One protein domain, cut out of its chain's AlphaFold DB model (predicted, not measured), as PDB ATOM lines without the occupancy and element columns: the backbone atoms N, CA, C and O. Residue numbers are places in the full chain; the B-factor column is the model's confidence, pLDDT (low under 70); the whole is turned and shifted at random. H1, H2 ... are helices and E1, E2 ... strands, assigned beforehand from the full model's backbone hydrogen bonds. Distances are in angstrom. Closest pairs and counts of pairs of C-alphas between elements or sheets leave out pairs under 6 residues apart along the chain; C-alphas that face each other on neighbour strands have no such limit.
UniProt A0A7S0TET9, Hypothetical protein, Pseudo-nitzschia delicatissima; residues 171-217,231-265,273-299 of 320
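Overview. This is residues 171 to 217, 231 to 265 and 273 to 299 of the 320 residues of the protein "Hypothetical protein" of Pseudo-nitzschia delicatissima (UniProt A0A7S0TET9). Short helices gather loosely round H5, with H2 and H6 running nearly along it, while the long helix H3 leaves as an arm whose last residues, 208 to 217, stick out. H4 runs beside part of H3 and makes a corner with H5, and a tiny sheet of E1 and E2 sits by residues 251 to 255 of H5. The 109 printed residues hold six named helices and two named strands, in the order H1 H2 H3 H4 H5 E1 H6 E2; the sheet, E1 - E2, is antiparallel and the class is mostly helix. The whole is loose, with a radius of gyration of the C-alphas of 16.3 A, and elongated, spanning 55 by 34 by 24 A.

Arrangement. H1, residues 172 to 180, and H5, residues 244 to 256, only just touch, with 3 pairs of C-alphas within 8 A, made by residue 256 of H5 alone; the closest C-alphas, of Leu 178 and Leu 256, are 6.9 A apart. H2, residues 182 to 187, is close to H5 but not clearly touching, at a shallow tilt of 17 degrees, opposite ways; the closest C-alphas, of Leu 184 and Leu 253, are 7.9 A apart. H3, residues 191 to 217, touches H4, residues 232 to 242, with residues 200 to 207 alone, at a shallow tilt of 29 degrees, opposite ways; the closest C-alphas, of Glu 204 and Pro 232, are 6.1 A apart. H4 and H5 touch only at the corner, at a steep tilt of 59 degrees, with the C-alphas of Arg 240 and Asp 247 closest at 5.0 A. E1, residues 260 to 262, is antiparallel to E2, residues 293 to 295; N 261 and O 294 are 2.8 A apart, within hydrogen-bond range. H6, residues 273 to 281, is close to H2 but not clearly touching, with the C-alphas of Trp 183 and Arg 281 closest at 6.6 A. H1 and H3 are apart. In H1 to H6 every O i to N i+4 pair is within hydrogen-bond range.

Along the chain. H1 begins at C-alpha 172, (12.352, 34.826, 32.346). H3 is 38.0 A from first to last C-alpha and ends at C-alpha 217, (13.744, 5.433, 6.827). H5 is 18.5 A long and H4 15.1 A. E2 ends at C-alpha 295, (-4.627, 38.423, 22.978).

Size, cuts and confidence. The two C-alphas farthest apart, of Gln 217 and Glu 274, are 55.3 A apart. Residues 218 to 230 and 266 to 272 are not printed; the C-alphas across these cuts are 19.5 A and 12.2 A apart. The link from H6 to E2 is long, with 11 residues. The pLDDT is under 70 at residues 217, 264 to 265 and 298 to 299.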
ATOM      1  N   THR A 171       9.506  34.425  28.396       87.81
ATOM      2  CA  THR A 171      10.486  35.316  29.034       87.81
ATOM      3  C   THR A 171      10.811  34.848  30.453       87.81
ATOM      4  O   THR A 171      10.028  34.135  31.087       87.81
ATOM      5  N   ASP A 172      11.971  35.230  30.987       89.56
ATOM      6  CA  ASP A 172      12.352  34.826  32.346       89.56
ATOM      7  C   ASP A 172      11.411  35.398  33.414       89.56
ATOM      8  O   ASP A 172      11.120  34.709  34.393       89.56
ATOM      9  N   ASP A 173      10.834  36.577  33.171       86.12
ATOM     10  CA  ASP A 173       9.788  37.162  34.012       86.12
ATOM     11  C   ASP A 173       8.534  36.279  34.038       86.12
ATOM     12  O   ASP A 173       8.032  35.951  35.114       86.12
ATOM     13  N   MET A 174       8.079  35.796  32.873       88.69
ATOM     14  CA  MET A 174       6.964  34.844  32.782       88.69
ATOM     15  C   MET A 174       7.296  33.529  33.497       88.69
ATOM     16  O   MET A 174       6.468  32.997  34.235       88.69
ATOM     17  N   LYS A 175       8.519  32.998  33.344       91.31
ATOM     18  CA  LYS A 175       8.952  31.791  34.077       91.31
ATOM     19  C   LYS A 175       8.933  32.024  35.585       91.31
ATOM     20  O   LYS A 175       8.540  31.124  36.325       91.31
ATOM     21  N   ASN A 176       9.368  33.194  36.045       92.00
ATOM     22  CA  ASN A 176       9.389  33.541  37.462       92.00
ATOM     23  C   ASN A 176       7.963  33.688  38.014       92.00
ATOM     24  O   ASN A 176       7.654  33.111  39.057       92.00
ATOM     25  N   ALA A 177       7.069  34.350  37.273       89.25
ATOM     26  CA  ALA A 177       5.647  34.449  37.604       89.25
ATOM     27  C   ALA A 177       4.995  33.060  37.724       89.25
ATOM     28  O   ALA A 177       4.347  32.759  38.726       89.25
ATOM     29  N   LEU A 178       5.256  32.165  36.764       92.56
ATOM     30  CA  LEU A 178       4.772  30.783  36.809       92.56
ATOM     31  C   LEU A 178       5.334  30.011  38.016       92.56
ATOM     32  O   LEU A 178       4.595  29.295  38.685       92.56
ATOM     33  N   ARG A 179       6.625  30.162  38.343       92.06
ATOM     34  CA  ARG A 179       7.249  29.483  39.496       92.06
ATOM     35  C   ARG A 179       6.706  29.972  40.839       92.06
ATOM     36  O   ARG A 179       6.608  29.165  41.768       92.06
ATOM     37  N   ASN A 180       6.384  31.256  40.954       93.00
ATOM     38  CA  ASN A 180       5.948  31.870  42.211       93.00
ATOM     39  C   ASN A 180       4.424  31.853  42.391       93.00
ATOM     40  O   ASN A 180       3.948  32.108  43.492       93.00
ATOM     41  N   SER A 181       3.664  31.491  41.353       93.50
ATOM     42  CA  SER A 181       2.213  31.330  41.441       93.50
ATOM     43  C   SER A 181       1.839  30.207  42.416       93.50
ATOM     44  O   SER A 181       2.112  29.026  42.177       93.50
ATOM     45  N   THR A 182       1.197  30.579  43.523       94.06
ATOM     46  CA  THR A 182       0.642  29.645  44.515       94.06
ATOM     47  C   THR A 182      -0.491  28.823  43.915       94.06
ATOM     48  O   THR A 182      -0.469  27.599  44.032       94.06
ATOM     49  N   TRP A 183      -1.386  29.469  43.159       92.81
ATOM     50  CA  TRP A 183      -2.455  28.797  42.416       92.81
ATOM     51  C   TRP A 183      -1.914  27.679  41.519       92.81
ATOM     52  O   TRP A 183      -2.395  26.553  41.588       92.81
ATOM     53  N   LEU A 184      -0.870  27.949  40.722       93.62
ATOM     54  CA  LEU A 184      -0.327  26.933  39.817       93.62
ATOM     55  C   LEU A 184       0.214  25.724  40.591       93.62
ATOM     56  O   LEU A 184       0.098  24.589  40.132       93.62
ATOM     57  N   ARG A 185       0.809  25.948  41.768       93.88
ATOM     58  CA  ARG A 185       1.320  24.867  42.620       93.88
ATOM     59  C   ARG A 185       0.195  24.027  43.209       93.88
ATOM     60  O   ARG A 185       0.361  22.814  43.259       93.88
ATOM     61  N   GLU A 186      -0.900  24.646  43.638       92.94
ATOM     62  CA  GLU A 186      -2.093  23.959  44.153       92.94
ATOM     63  C   GLU A 186      -2.790  23.162  43.047       92.94
ATOM     64  O   GLU A 186      -3.034  21.969  43.206       92.94
ATOM     65  N   GLU A 187      -3.007  23.767  41.880       91.62
ATOM     66  CA  GLU A 187      -3.668  23.110  40.748       91.62
ATOM     67  C   GLU A 187      -2.839  21.927  40.211       91.62
ATOM     68  O   GLU A 187      -3.372  20.870  39.878       91.62
ATOM     69  N   LEU A 188      -1.505  22.047  40.186       92.56
ATOM     70  CA  LEU A 188      -0.609  20.951  39.789       92.56
ATOM     71  C   LEU A 188      -0.476  19.837  40.843       92.56
ATOM     72  O   LEU A 188       0.168  18.816  40.555       92.56
ATOM     73  N   GLN A 189      -1.040  20.001  42.046       91.19
ATOM     74  CA  GLN A 189      -1.196  18.887  42.986       91.19
ATOM     75  C   GLN A 189      -2.310  17.933  42.554       91.19
ATOM     76  O   GLN A 189      -2.252  16.761  42.933       91.19
ATOM     77  N   ASP A 190      -3.259  18.374  41.717       85.00
ATOM     78  CA  ASP A 190      -4.223  17.466  41.105       85.00
ATOM     79  C   ASP A 190      -3.483  16.471  40.192       85.00
ATOM     80  O   ASP A 190      -2.858  16.816  39.178       85.00
ATOM     81  N   GLY A 191      -3.543  15.194  40.577       84.88
ATOM     82  CA  GLY A 191      -2.918  14.101  39.845       84.88
ATOM     83  C   GLY A 191      -3.404  14.011  38.398       84.88
ATOM     84  O   GLY A 191      -2.599  13.715  37.511       84.88
ATOM     85  N   GLY A 192      -4.675  14.338  38.138       89.00
ATOM     86  CA  GLY A 192      -5.266  14.264  36.802       89.00
ATOM     87  C   GLY A 192      -4.641  15.260  35.826       89.00
ATOM     88  O   GLY A 192      -4.203  14.881  34.734       89.00
ATOM     89  N   LEU A 193      -4.528  16.525  36.234       89.06
ATOM     90  CA  LEU A 193      -3.930  17.576  35.412       89.06
ATOM     91  C   LEU A 193      -2.443  17.307  35.158       89.06
ATOM     92  O   LEU A 193      -1.958  17.391  34.023       89.06
ATOM     93  N   LYS A 194      -1.717  16.919  36.210       90.94
ATOM     94  CA  LYS A 194      -0.291  16.599  36.129       90.94
ATOM     95  C   LYS A 194      -0.023  15.448  35.160       90.94
ATOM     96  O   LYS A 194       0.947  15.498  34.399       90.94
ATOM     97  N   ASP A 195      -0.860  14.416  35.167       91.50
ATOM     98  CA  ASP A 195      -0.719  13.282  34.257       91.50
ATOM     99  C   ASP A 195      -1.058  13.643  32.811       91.50
ATOM    100  O   ASP A 195      -0.358  13.196  31.897       91.50
ATOM    101  N   MET A 196      -2.022  14.540  32.598       89.94
ATOM    102  CA  MET A 196      -2.329  15.073  31.271       89.94
ATOM    103  C   MET A 196      -1.161  15.882  30.694       89.94
ATOM    104  O   MET A 196      -0.739  15.643  29.561       89.94
ATOM    105  N   ILE A 197      -0.561  16.772  31.492       89.75
ATOM    106  CA  ILE A 197       0.633  17.530  31.086       89.75
ATOM    107  C   ILE A 197       1.787  16.569  30.762       89.75
ATOM    108  O   ILE A 197       2.453  16.715  29.734       89.75
ATOM    109  N   LYS A 198       2.004  15.530  31.583       91.44
ATOM    110  CA  LYS A 198       3.005  14.488  31.287       91.44
ATOM    111  C   LYS A 198       2.708  13.767  29.971       91.44
ATOM    112  O   LYS A 198       3.652  13.416  29.264       91.44
ATOM    113  N   GLU A 199       1.445  13.491  29.654       90.94
ATOM    114  CA  GLU A 199       1.046  12.828  28.409       90.94
ATOM    115  C   GLU A 199       1.367  13.691  27.184       90.94
ATOM    116  O   GLU A 199       1.974  13.187  26.237       90.94
ATOM    117  N   VAL A 200       1.061  14.993  27.239       87.62
ATOM    118  CA  VAL A 200       1.405  15.967  26.188       87.62
ATOM    119  C   VAL A 200       2.921  16.042  25.987       87.62
ATOM    120  O   VAL A 200       3.416  15.889  24.872       87.62
ATOM    121  N   VAL A 201       3.700  16.175  27.063       90.19
ATOM    122  CA  VAL A 201       5.172  16.228  26.961       90.19
ATOM    123  C   VAL A 201       5.740  14.913  26.404       90.19
ATOM    124  O   VAL A 201       6.693  14.901  25.617       90.19
ATOM    125  N   LYS A 202       5.153  13.767  26.774       90.12
ATOM    126  CA  LYS A 202       5.532  12.460  26.215       90.12
ATOM    127  C   LYS A 202       5.167  12.348  24.732       90.12
ATOM    128  O   LYS A 202       5.943  11.743  23.986       90.12
ATOM    129  N   SER A 203       4.026  12.885  24.296       86.12
ATOM    130  CA  SER A 203       3.594  12.831  22.894       86.12
ATOM    131  C   SER A 203       4.518  13.658  21.996       86.12
ATOM    132  O   SER A 203       4.960  13.156  20.959       86.12
ATOM    133  N   GLU A 204       4.957  14.827  22.461       87.06
ATOM    134  CA  GLU A 204       5.930  15.670  21.763       87.06
ATOM    135  C   GLU A 204       7.283  14.954  21.586       87.06
ATOM    136  O   GLU A 204       7.840  14.894  20.484       87.06
ATOM    137  N   ARG A 205       7.799  14.314  22.650       88.00
ATOM    138  CA  ARG A 205       9.031  13.502  22.569       88.00
ATOM    139  C   ARG A 205       8.887  12.349  21.573       88.00
ATOM    140  O   ARG A 205       9.799  12.109  20.773       88.00
ATOM    141  N   ARG A 206       7.745  11.646  21.589       87.06
ATOM    142  CA  ARG A 206       7.447  10.568  20.628       87.06
ATOM    143  C   ARG A 206       7.448  11.098  19.201       87.06
ATOM    144  O   ARG A 206       8.046  10.473  18.324       87.06
ATOM    145  N   GLN A 207       6.867  12.264  18.968       84.44
ATOM    146  CA  GLN A 207       6.807  12.852  17.640       84.44
ATOM    147  C   GLN A 207       8.181  13.309  17.132       84.44
ATOM    148  O   GLN A 207       8.556  12.970  16.007       84.44
ATOM    149  N   LYS A 208       8.992  13.971  17.971       86.38
ATOM    150  CA  LYS A 208      10.391  14.309  17.637       86.38
ATOM    151  C   LYS A 208      11.187  13.054  17.262       86.38
ATOM    152  O   LYS A 208      11.916  13.050  16.266       86.38
ATOM    153  N   SER A 209      10.998  11.955  17.998       87.25
ATOM    154  CA  SER A 209      11.625  10.668  17.665       87.25
ATOM    155  C   SER A 209      11.132  10.095  16.327       87.25
ATOM    156  O   SER A 209      11.932   9.573  15.546       87.25
ATOM    157  N   PHE A 210       9.842  10.259  16.013       85.75
ATOM    158  CA  PHE A 210       9.258   9.818  14.750       85.75
ATOM    159  C   PHE A 210       9.842  10.575  13.554       85.75
ATOM    160  O   PHE A 210      10.210   9.942  12.566       85.75
ATOM    161  N   TYR A 211      10.013  11.899  13.639       84.25
ATOM    162  CA  TYR A 211      10.657  12.675  12.572       84.25
ATOM    163  C   TYR A 211      12.123  12.273  12.362       84.25
ATOM    164  O   TYR A 211      12.550  12.087  11.218       84.25
ATOM    165  N   ARG A 212      12.880  12.050  13.449       84.69
ATOM    166  CA  ARG A 212      14.269  11.556  13.370       84.69
ATOM    167  C   ARG A 212      14.341  10.179  12.697       84.69
ATOM    168  O   ARG A 212      15.164   9.976  11.803       84.69
ATOM    169  N   ASN A 213      13.447   9.259  13.058       83.94
ATOM    170  CA  ASN A 213      13.383   7.925  12.453       83.94
ATOM    171  C   ASN A 213      12.909   7.958  10.997       83.94
ATOM    172  O   ASN A 213      13.474   7.257  10.158       83.94
ATOM    173  N   ARG A 214      11.937   8.810  10.656       80.25
ATOM    174  CA  ARG A 214      11.453   8.971   9.279       80.25
ATOM    175  C   ARG A 214      12.548   9.491   8.352       80.25
ATOM    176  O   ARG A 214      12.666   9.002   7.230       80.25
ATOM    177  N   LYS A 215      13.401  10.406   8.828       79.62
ATOM    178  CA  LYS A 215      14.568  10.882   8.064       79.62
ATOM    179  C   LYS A 215      15.537   9.738   7.733       79.62
ATOM    180  O   LYS A 215      16.054   9.696   6.624       79.62
ATOM    181  N   ARG A 216      15.719   8.777   8.649       78.38
ATOM    182  CA  ARG A 216      16.532   7.565   8.417       78.38
ATOM    183  C   ARG A 216      15.839   6.561   7.487       78.38
ATOM    184  O   ARG A 216      16.496   5.947   6.651       78.38
ATOM    185  N   GLN A 217      14.520   6.403   7.609       69.56
ATOM    186  CA  GLN A 217      13.744   5.433   6.827       69.56
ATOM    187  C   GLN A 217      13.418   5.880   5.400       69.56
ATOM    188  O   GLN A 217      13.188   5.021   4.554       69.56
ATOM    189  N   ASP A 231      -0.484  15.506  14.823       84.06
ATOM    190  CA  ASP A 231       0.217  16.739  15.171       84.06
ATOM    191  C   ASP A 231       0.057  17.026  16.686       84.06
ATOM    192  O   ASP A 231      -1.003  16.721  17.250       84.06
ATOM    193  N   PRO A 232       1.066  17.556  17.410       77.75
ATOM    194  CA  PRO A 232       0.971  17.681  18.859       77.75
ATOM    195  C   PRO A 232      -0.015  18.789  19.233       77.75
ATOM    196  O   PRO A 232      -0.646  18.708  20.287       77.75
ATOM    197  N   HIS A 233      -0.226  19.766  18.345       81.62
ATOM    198  CA  HIS A 233      -1.264  20.774  18.499       81.62
ATOM    199  C   HIS A 233      -2.662  20.150  18.392       81.62
ATOM    200  O   HIS A 233      -3.571  20.518  19.132       81.62
ATOM    201  N   GLU A 234      -2.837  19.152  17.523       86.81
ATOM    202  CA  GLU A 234      -4.094  18.408  17.406       86.81
ATOM    203  C   GLU A 234      -4.355  17.531  18.640       86.81
ATOM    204  O   GLU A 234      -5.490  17.448  19.107       86.81
ATOM    205  N   ASN A 235      -3.308  16.941  19.223       86.31
ATOM    206  CA  ASN A 235      -3.411  16.196  20.481       86.31
ATOM    207  C   ASN A 235      -3.821  17.113  21.648       86.31
ATOM    208  O   ASN A 235      -4.761  16.808  22.378       86.31
ATOM    209  N   LEU A 236      -3.190  18.285  21.763       85.75
ATOM    210  CA  LEU A 236      -3.581  19.316  22.731       85.75
ATOM    211  C   LEU A 236      -5.029  19.782  22.532       85.75
ATOM    212  O   LEU A 236      -5.785  19.877  23.499       85.75
ATOM    213  N   ALA A 237      -5.443  20.021  21.286       88.62
ATOM    214  CA  ALA A 237      -6.816  20.400  20.961       88.62
ATOM    215  C   ALA A 237      -7.827  19.275  21.255       88.62
ATOM    216  O   ALA A 237      -8.965  19.547  21.638       88.62
ATOM    217  N   ALA A 238      -7.440  18.007  21.095       89.19
ATOM    218  CA  ALA A 238      -8.253  16.868  21.512       89.19
ATOM    219  C   ALA A 238      -8.407  16.833  23.040       89.19
ATOM    220  O   ALA A 238      -9.536  16.805  23.526       89.19
ATOM    221  N   LYS A 239      -7.310  16.970  23.794       87.56
ATOM    222  CA  LYS A 239      -7.334  16.986  25.267       87.56
ATOM    223  C   LYS A 239      -8.146  18.147  25.840       87.56
ATOM    224  O   LYS A 239      -8.905  17.939  26.783       87.56
ATOM    225  N   ARG A 240      -8.077  19.337  25.229       90.25
ATOM    226  CA  ARG A 240      -8.946  20.478  25.581       90.25
ATOM    227  C   ARG A 240     -10.435  20.169  25.415       90.25
ATOM    228  O   ARG A 240     -11.240  20.606  26.226       90.25
ATOM    229  N   ARG A 241     -10.815  19.408  24.384       89.31
ATOM    230  CA  ARG A 241     -12.215  19.001  24.172       89.31
ATOM    231  C   ARG A 241     -12.657  17.895  25.125       89.31
ATOM    232  O   ARG A 241     -13.824  17.855  25.496       89.31
ATOM    233  N   GLU A 242     -11.744  17.003  25.494       90.31
ATOM    234  CA  GLU A 242     -12.011  15.899  26.422       90.31
ATOM    235  C   GLU A 242     -12.154  16.375  27.872       90.31
ATOM    236  O   GLU A 242     -12.868  15.743  28.649       90.31
ATOM    237  N   ASN A 243     -11.490  17.473  28.247       89.44
ATOM    238  CA  ASN A 243     -11.478  17.951  29.621       89.44
ATOM    239  C   ASN A 243     -11.640  19.476  29.702       89.44
ATOM    240  O   ASN A 243     -10.714  20.237  29.428       89.44
ATOM    241  N   GLN A 244     -12.822  19.917  30.135       87.06
ATOM    242  CA  GLN A 244     -13.135  21.342  30.284       87.06
ATOM    243  C   GLN A 244     -12.267  22.033  31.345       87.06
ATOM    244  O   GLN A 244     -11.913  23.198  31.171       87.06
ATOM    245  N   ASN A 245     -11.851  21.315  32.395       88.12
ATOM    246  CA  ASN A 245     -10.951  21.864  33.412       88.12
ATOM    247  C   ASN A 245      -9.568  22.138  32.822       88.12
ATOM    248  O   ASN A 245      -8.922  23.108  33.203       88.12
ATOM    249  N   PHE A 246      -9.128  21.331  31.850       89.75
ATOM    250  CA  PHE A 246      -7.874  21.577  31.143       89.75
ATOM    251  C   PHE A 246      -7.939  22.834  30.268       89.75
ATOM    252  O   PHE A 246      -6.968  23.584  30.212       89.75
ATOM    253  N   ASP A 247      -9.070  23.092  29.605       90.19
ATOM    254  CA  ASP A 247      -9.248  24.326  28.827       90.19
ATOM    255  C   ASP A 247      -9.190  25.561  29.738       90.19
ATOM    256  O   ASP A 247      -8.398  26.472  29.493       90.19
ATOM    257  N   ALA A 248      -9.927  25.539  30.853       90.50
ATOM    258  CA  ALA A 248      -9.901  26.609  31.850       90.50
ATOM    259  C   ALA A 248      -8.516  26.790  32.489       90.50
ATOM    260  O   ALA A 248      -8.052  27.917  32.661       90.50
ATOM    261  N   PHE A 249      -7.828  25.688  32.801       92.12
ATOM    262  CA  PHE A 249      -6.452  25.706  33.287       92.12
ATOM    263  C   PHE A 249      -5.518  26.401  32.296       92.12
ATOM    264  O   PHE A 249      -4.736  27.264  32.690       92.12
ATOM    265  N   MET A 250      -5.606  26.057  31.011       92.25
ATOM    266  CA  MET A 250      -4.758  26.664  29.991       92.25
ATOM    267  C   MET A 250      -5.053  28.155  29.813       92.25
ATOM    268  O   MET A 250      -4.122  28.929  29.615       92.25
ATOM    269  N   ASP A 251      -6.316  28.564  29.903       92.19
ATOM    270  CA  ASP A 251      -6.692  29.977  29.848       92.19
ATOM    271  C   ASP A 251      -6.120  30.745  31.052       92.19
ATOM    272  O   ASP A 251      -5.490  31.789  30.873       92.19
ATOM    273  N   LYS A 252      -6.228  30.191  32.269       93.00
ATOM    274  CA  LYS A 252      -5.602  30.748  33.482       93.00
ATOM    275  C   LYS A 252      -4.080  30.831  33.369       93.00
ATOM    276  O   LYS A 252      -3.487  31.847  33.730       93.00
ATOM    277  N   LEU A 253      -3.451  29.793  32.818       92.44
ATOM    278  CA  LEU A 253      -2.010  29.740  32.584       92.44
ATOM    279  C   LEU A 253      -1.554  30.836  31.609       92.44
ATOM    280  O   LEU A 253      -0.531  31.474  31.845       92.44
ATOM    281  N   LEU A 254      -2.312  31.073  30.536       91.75
ATOM    282  CA  LEU A 254      -2.005  32.105  29.542       91.75
ATOM    283  C   LEU A 254      -2.200  33.526  30.084       91.75
ATOM    284  O   LEU A 254      -1.436  34.416  29.715       91.75
ATOM    285  N   VAL A 255      -3.174  33.739  30.971       91.00
ATOM    286  CA  VAL A 255      -3.326  35.014  31.693       91.00
ATOM    287  C   VAL A 255      -2.156  35.228  32.658       91.00
ATOM    288  O   VAL A 255      -1.568  36.304  32.673       91.00
ATOM    289  N   LEU A 256      -1.751  34.203  33.417       90.12
ATOM    290  CA  LEU A 256      -0.593  34.288  34.322       90.12
ATOM    291  C   LEU A 256       0.732  34.533  33.600       90.12
ATOM    292  O   LEU A 256       1.619  35.191  34.136       90.12
ATOM    293  N   ALA A 257       0.867  33.989  32.395       87.88
ATOM    294  CA  ALA A 257       2.013  34.215  31.533       87.88
ATOM    295  C   ALA A 257       1.947  35.566  30.795       87.88
ATOM    296  O   ALA A 257       2.796  35.815  29.948       87.88
ATOM    297  N   ASP A 258       0.958  36.420  31.078       87.75
ATOM    298  CA  ASP A 258       0.792  37.731  30.437       87.75
ATOM    299  C   ASP A 258       0.674  37.628  28.899       87.75
ATOM    300  O   ASP A 258       1.158  38.466  28.136       87.75
ATOM    301  N   VAL A 259       0.055  36.542  28.416       88.44
ATOM    302  CA  VAL A 259      -0.227  36.307  26.986       88.44
ATOM    303  C   VAL A 259      -1.643  36.767  26.625       88.44
ATOM    304  O   VAL A 259      -1.883  37.245  25.512       88.44
ATOM    305  N   LEU A 260      -2.587  36.631  27.560       89.62
ATOM    306  CA  LEU A 260      -3.983  37.049  27.408       89.62
ATOM    307  C   LEU A 260      -4.322  38.187  28.379       89.62
ATOM    308  O   LEU A 260      -4.085  38.064  29.578       89.62
ATOM    309  N   GLU A 261      -4.948  39.252  27.867       85.81
ATOM    310  CA  GLU A 261      -5.570  40.317  28.662       85.81
ATOM    311  C   GLU A 261      -7.056  40.016  28.872       85.81
ATOM    312  O   GLU A 261      -7.756  39.555  27.963       85.81
ATOM    313  N   ARG A 262      -7.578  40.349  30.054       84.19
ATOM    314  CA  ARG A 262      -9.026  40.407  30.282       84.19
ATOM    315  C   ARG A 262      -9.544  41.739  29.735       84.19
ATOM    316  O   ARG A 262      -9.139  42.790  30.223       84.19
ATOM    317  N   GLN A 263     -10.467  41.708  28.768       79.56
ATOM    318  CA  GLN A 263     -10.982  42.929  28.114       79.56
ATOM    319  C   GLN A 263     -11.763  43.884  29.039       79.56
ATOM    320  O   GLN A 263     -12.092  44.988  28.629       79.56
ATOM    321  N   ASN A 264     -12.056  43.503  30.282       69.00
ATOM    322  CA  ASN A 264     -12.972  44.241  31.158       69.00
ATOM    323  C   ASN A 264     -12.345  45.399  31.965       69.00
ATOM    324  O   ASN A 264     -12.969  45.878  32.905       69.00
ATOM    325  N   SER A 265     -11.131  45.856  31.639       57.75
ATOM    326  CA  SER A 265     -10.402  46.851  32.447       57.75
ATOM    327  C   SER A 265     -10.065  48.128  31.675       57.75
ATOM    328  O   SER A 265      -8.916  48.541  31.590       57.75
ATOM    329  N   GLU A 273      -4.793  43.069  41.275       82.62
ATOM    330  CA  GLU A 273      -4.072  41.824  41.559       82.62
ATOM    331  C   GLU A 273      -4.928  40.885  42.418       82.62
ATOM    332  O   GLU A 273      -4.966  39.686  42.165       82.62
ATOM    333  N   GLU A 274      -5.734  41.447  43.319       85.06
ATOM    334  CA  GLU A 274      -6.701  40.707  44.131       85.06
ATOM    335  C   GLU A 274      -7.820  40.066  43.288       85.06
ATOM    336  O   GLU A 274      -8.123  38.888  43.456       85.06
ATOM    337  N   GLU A 275      -8.368  40.775  42.292       86.06
ATOM    338  CA  GLU A 275      -9.367  40.217  41.362       86.06
ATOM    339  C   GLU A 275      -8.756  39.150  40.436       86.06
ATOM    340  O   GLU A 275      -9.425  38.214  39.986       86.06
ATOM    341  N   LEU A 276      -7.468  39.284  40.098       86.44
ATOM    342  CA  LEU A 276      -6.735  38.231  39.402       86.44
ATOM    343  C   LEU A 276      -6.567  36.998  40.286       86.44
ATOM    344  O   LEU A 276      -6.865  35.900  39.820       86.44
ATOM    345  N   GLU A 277      -6.146  37.164  41.538       86.88
ATOM    346  CA  GLU A 277      -6.029  36.052  42.482       86.88
ATOM    347  C   GLU A 277      -7.371  35.358  42.721       86.88
ATOM    348  O   GLU A 277      -7.440  34.129  42.669       86.88
ATOM    349  N   GLU A 278      -8.448  36.115  42.921       90.12
ATOM    350  CA  GLU A 278      -9.787  35.563  43.122       90.12
ATOM    351  C   GLU A 278     -10.260  34.787  41.886       90.12
ATOM    352  O   GLU A 278     -10.756  33.662  41.993       90.12
ATOM    353  N   TRP A 279     -10.035  35.334  40.688       89.62
ATOM    354  CA  TRP A 279     -10.369  34.651  39.440       89.62
ATOM    355  C   TRP A 279      -9.545  33.375  39.222       89.62
ATOM    356  O   TRP A 279     -10.084  32.361  38.769       89.62
ATOM    357  N   LEU A 280      -8.256  33.391  39.571       89.69
ATOM    358  CA  LEU A 280      -7.404  32.204  39.507       89.69
ATOM    359  C   LEU A 280      -7.875  31.133  40.495       89.69
ATOM    360  O   LEU A 280      -7.960  29.966  40.113       89.69
ATOM    361  N   ARG A 281      -8.276  31.516  41.713       89.00
ATOM    362  CA  ARG A 281      -8.819  30.593  42.727       89.00
ATOM    363  C   ARG A 281     -10.212  30.064  42.397       89.00
ATOM    364  O   ARG A 281     -10.597  29.020  42.919       89.00
ATOM    365  N   ARG A 282     -10.974  30.746  41.539       88.06
ATOM    366  CA  ARG A 282     -12.338  30.336  41.194       88.06
ATOM    367  C   ARG A 282     -12.334  28.944  40.565       88.06
ATOM    368  O   ARG A 282     -11.727  28.729  39.510       88.06
ATOM    369  N   THR A 283     -13.028  28.002  41.197       85.62
ATOM    370  CA  THR A 283     -13.292  26.687  40.613       85.62
ATOM    371  C   THR A 283     -14.097  26.867  39.336       85.62
ATOM    372  O   THR A 283     -15.035  27.666  39.275       85.62
ATOM    373  N   TRP A 284     -13.679  26.177  38.279       82.06
ATOM    374  CA  TRP A 284     -14.342  26.314  36.995       82.06
ATOM    375  C   TRP A 284     -15.666  25.557  37.017       82.06
ATOM    376  O   TRP A 284     -15.682  24.332  37.112       82.06
ATOM    377  N   ASP A 285     -16.768  26.296  36.932       86.50
ATOM    378  CA  ASP A 285     -18.096  25.729  36.737       86.50
ATOM    379  C   ASP A 285     -18.472  25.895  35.252       86.50
ATOM    380  O   ASP A 285     -18.414  27.015  34.726       86.50
ATOM    381  N   PRO A 286     -18.852  24.821  34.538       80.56
ATOM    382  CA  PRO A 286     -19.279  24.913  33.142       80.56
ATOM    383  C   PRO A 286     -20.485  25.838  32.920       80.56
ATOM    384  O   PRO A 286     -20.735  26.247  31.786       80.56
ATOM    385  N   THR A 287     -21.236  26.160  33.973       87.94
ATOM    386  CA  THR A 287     -22.366  27.094  33.919       87.94
ATOM    387  C   THR A 287     -21.943  28.558  34.036       87.94
ATOM    388  O   THR A 287     -22.697  29.443  33.623       87.94
ATOM    389  N   THR A 288     -20.737  28.844  34.543       85.25
ATOM    390  CA  THR A 288     -20.221  30.217  34.580       85.25
ATOM    391  C   THR A 288     -19.836  30.693  33.176       85.25
ATOM    392  O   THR A 288     -19.160  29.970  32.441       85.25
ATOM    393  N   PRO A 289     -20.219  31.923  32.782       84.81
ATOM    394  CA  PRO A 289     -19.849  32.464  31.482       84.81
ATOM    395  C   PRO A 289     -18.327  32.585  31.356       84.81
ATOM    396  O   PRO A 289     -17.644  33.052  32.270       84.81
ATOM    397  N   LYS A 290     -17.798  32.171  30.197       82.50
ATOM    398  CA  LYS A 290     -16.364  32.239  29.900       82.50
ATOM    399  C   LYS A 290     -15.920  33.713  29.913       82.50
ATOM    400  O   LYS A 290     -16.579  34.534  29.274       82.50
ATOM    401  N   PRO A 291     -14.844  34.078  30.636       83.69
ATOM    402  CA  PRO A 291     -14.378  35.452  30.670       83.69
ATOM    403  C   PRO A 291     -13.926  35.864  29.270       83.69
ATOM    404  O   PRO A 291     -13.381  35.060  28.512       83.69
ATOM    405  N   ASN A 292     -14.154  37.130  28.936       86.75
ATOM    406  CA  ASN A 292     -13.714  37.688  27.669       86.75
ATOM    407  C   ASN A 292     -12.192  37.919  27.719       86.75
ATOM    408  O   ASN A 292     -11.714  38.894  28.307       86.75
ATOM    409  N   LEU A 293     -11.444  36.968  27.158       88.81
ATOM    410  CA  LEU A 293      -9.989  37.001  27.041       88.81
ATOM    411  C   LEU A 293      -9.610  37.429  25.623       88.81
ATOM    412  O   LEU A 293     -10.038  36.808  24.649       88.81
ATOM    413  N   ALA A 294      -8.772  38.455  25.507       87.38
ATOM    414  CA  ALA A 294      -8.187  38.886  24.244       87.38
ATOM    415  C   ALA A 294      -6.671  38.694  24.273       87.38
ATOM    416  O   ALA A 294      -6.029  38.797  25.314       87.38
ATOM    417  N   LEU A 295      -6.081  38.421  23.111       83.94
ATOM    418  CA  LEU A 295      -4.627  38.423  22.978       83.94
ATOM    419  C   LEU A 295      -4.108  39.828  23.259       83.94
ATOM    420  O   LEU A 295      -4.564  40.784  22.625       83.94
ATOM    421  N   LEU A 296      -3.131  39.930  24.162       77.31
ATOM    422  CA  LEU A 296      -2.415  41.176  24.390       77.31
ATOM    423  C   LEU A 296      -1.821  41.626  23.052       77.31
ATOM    424  O   LEU A 296      -0.991  40.902  22.478       77.31
ATOM    425  N   PRO A 297      -2.220  42.792  22.503       75.69
ATOM    426  CA  PRO A 297      -1.519  43.331  21.358       75.69
ATOM    427  C   PRO A 297      -0.088  43.533  21.829       75.69
ATOM    428  O   PRO A 297       0.139  44.288  22.773       75.69
ATOM    429  N   LYS A 298       0.873  42.823  21.222       67.31
ATOM    430  CA  LYS A 298       2.295  42.971  21.548       67.31
ATOM    431  C   LYS A 298       2.636  44.447  21.400       67.31
ATOM    432  O   LYS A 298       2.883  44.915  20.284       67.31
ATOM    433  N   LYS A 299       2.613  45.185  22.515       59.78
ATOM    434  CA  LYS A 299       3.058  46.569  22.594       59.78
ATOM    435  C   LYS A 299       4.540  46.469  22.321       59.78
ATOM    436  O   LYS A 299       5.334  46.215  23.223       59.78
TER     437      LYS A 299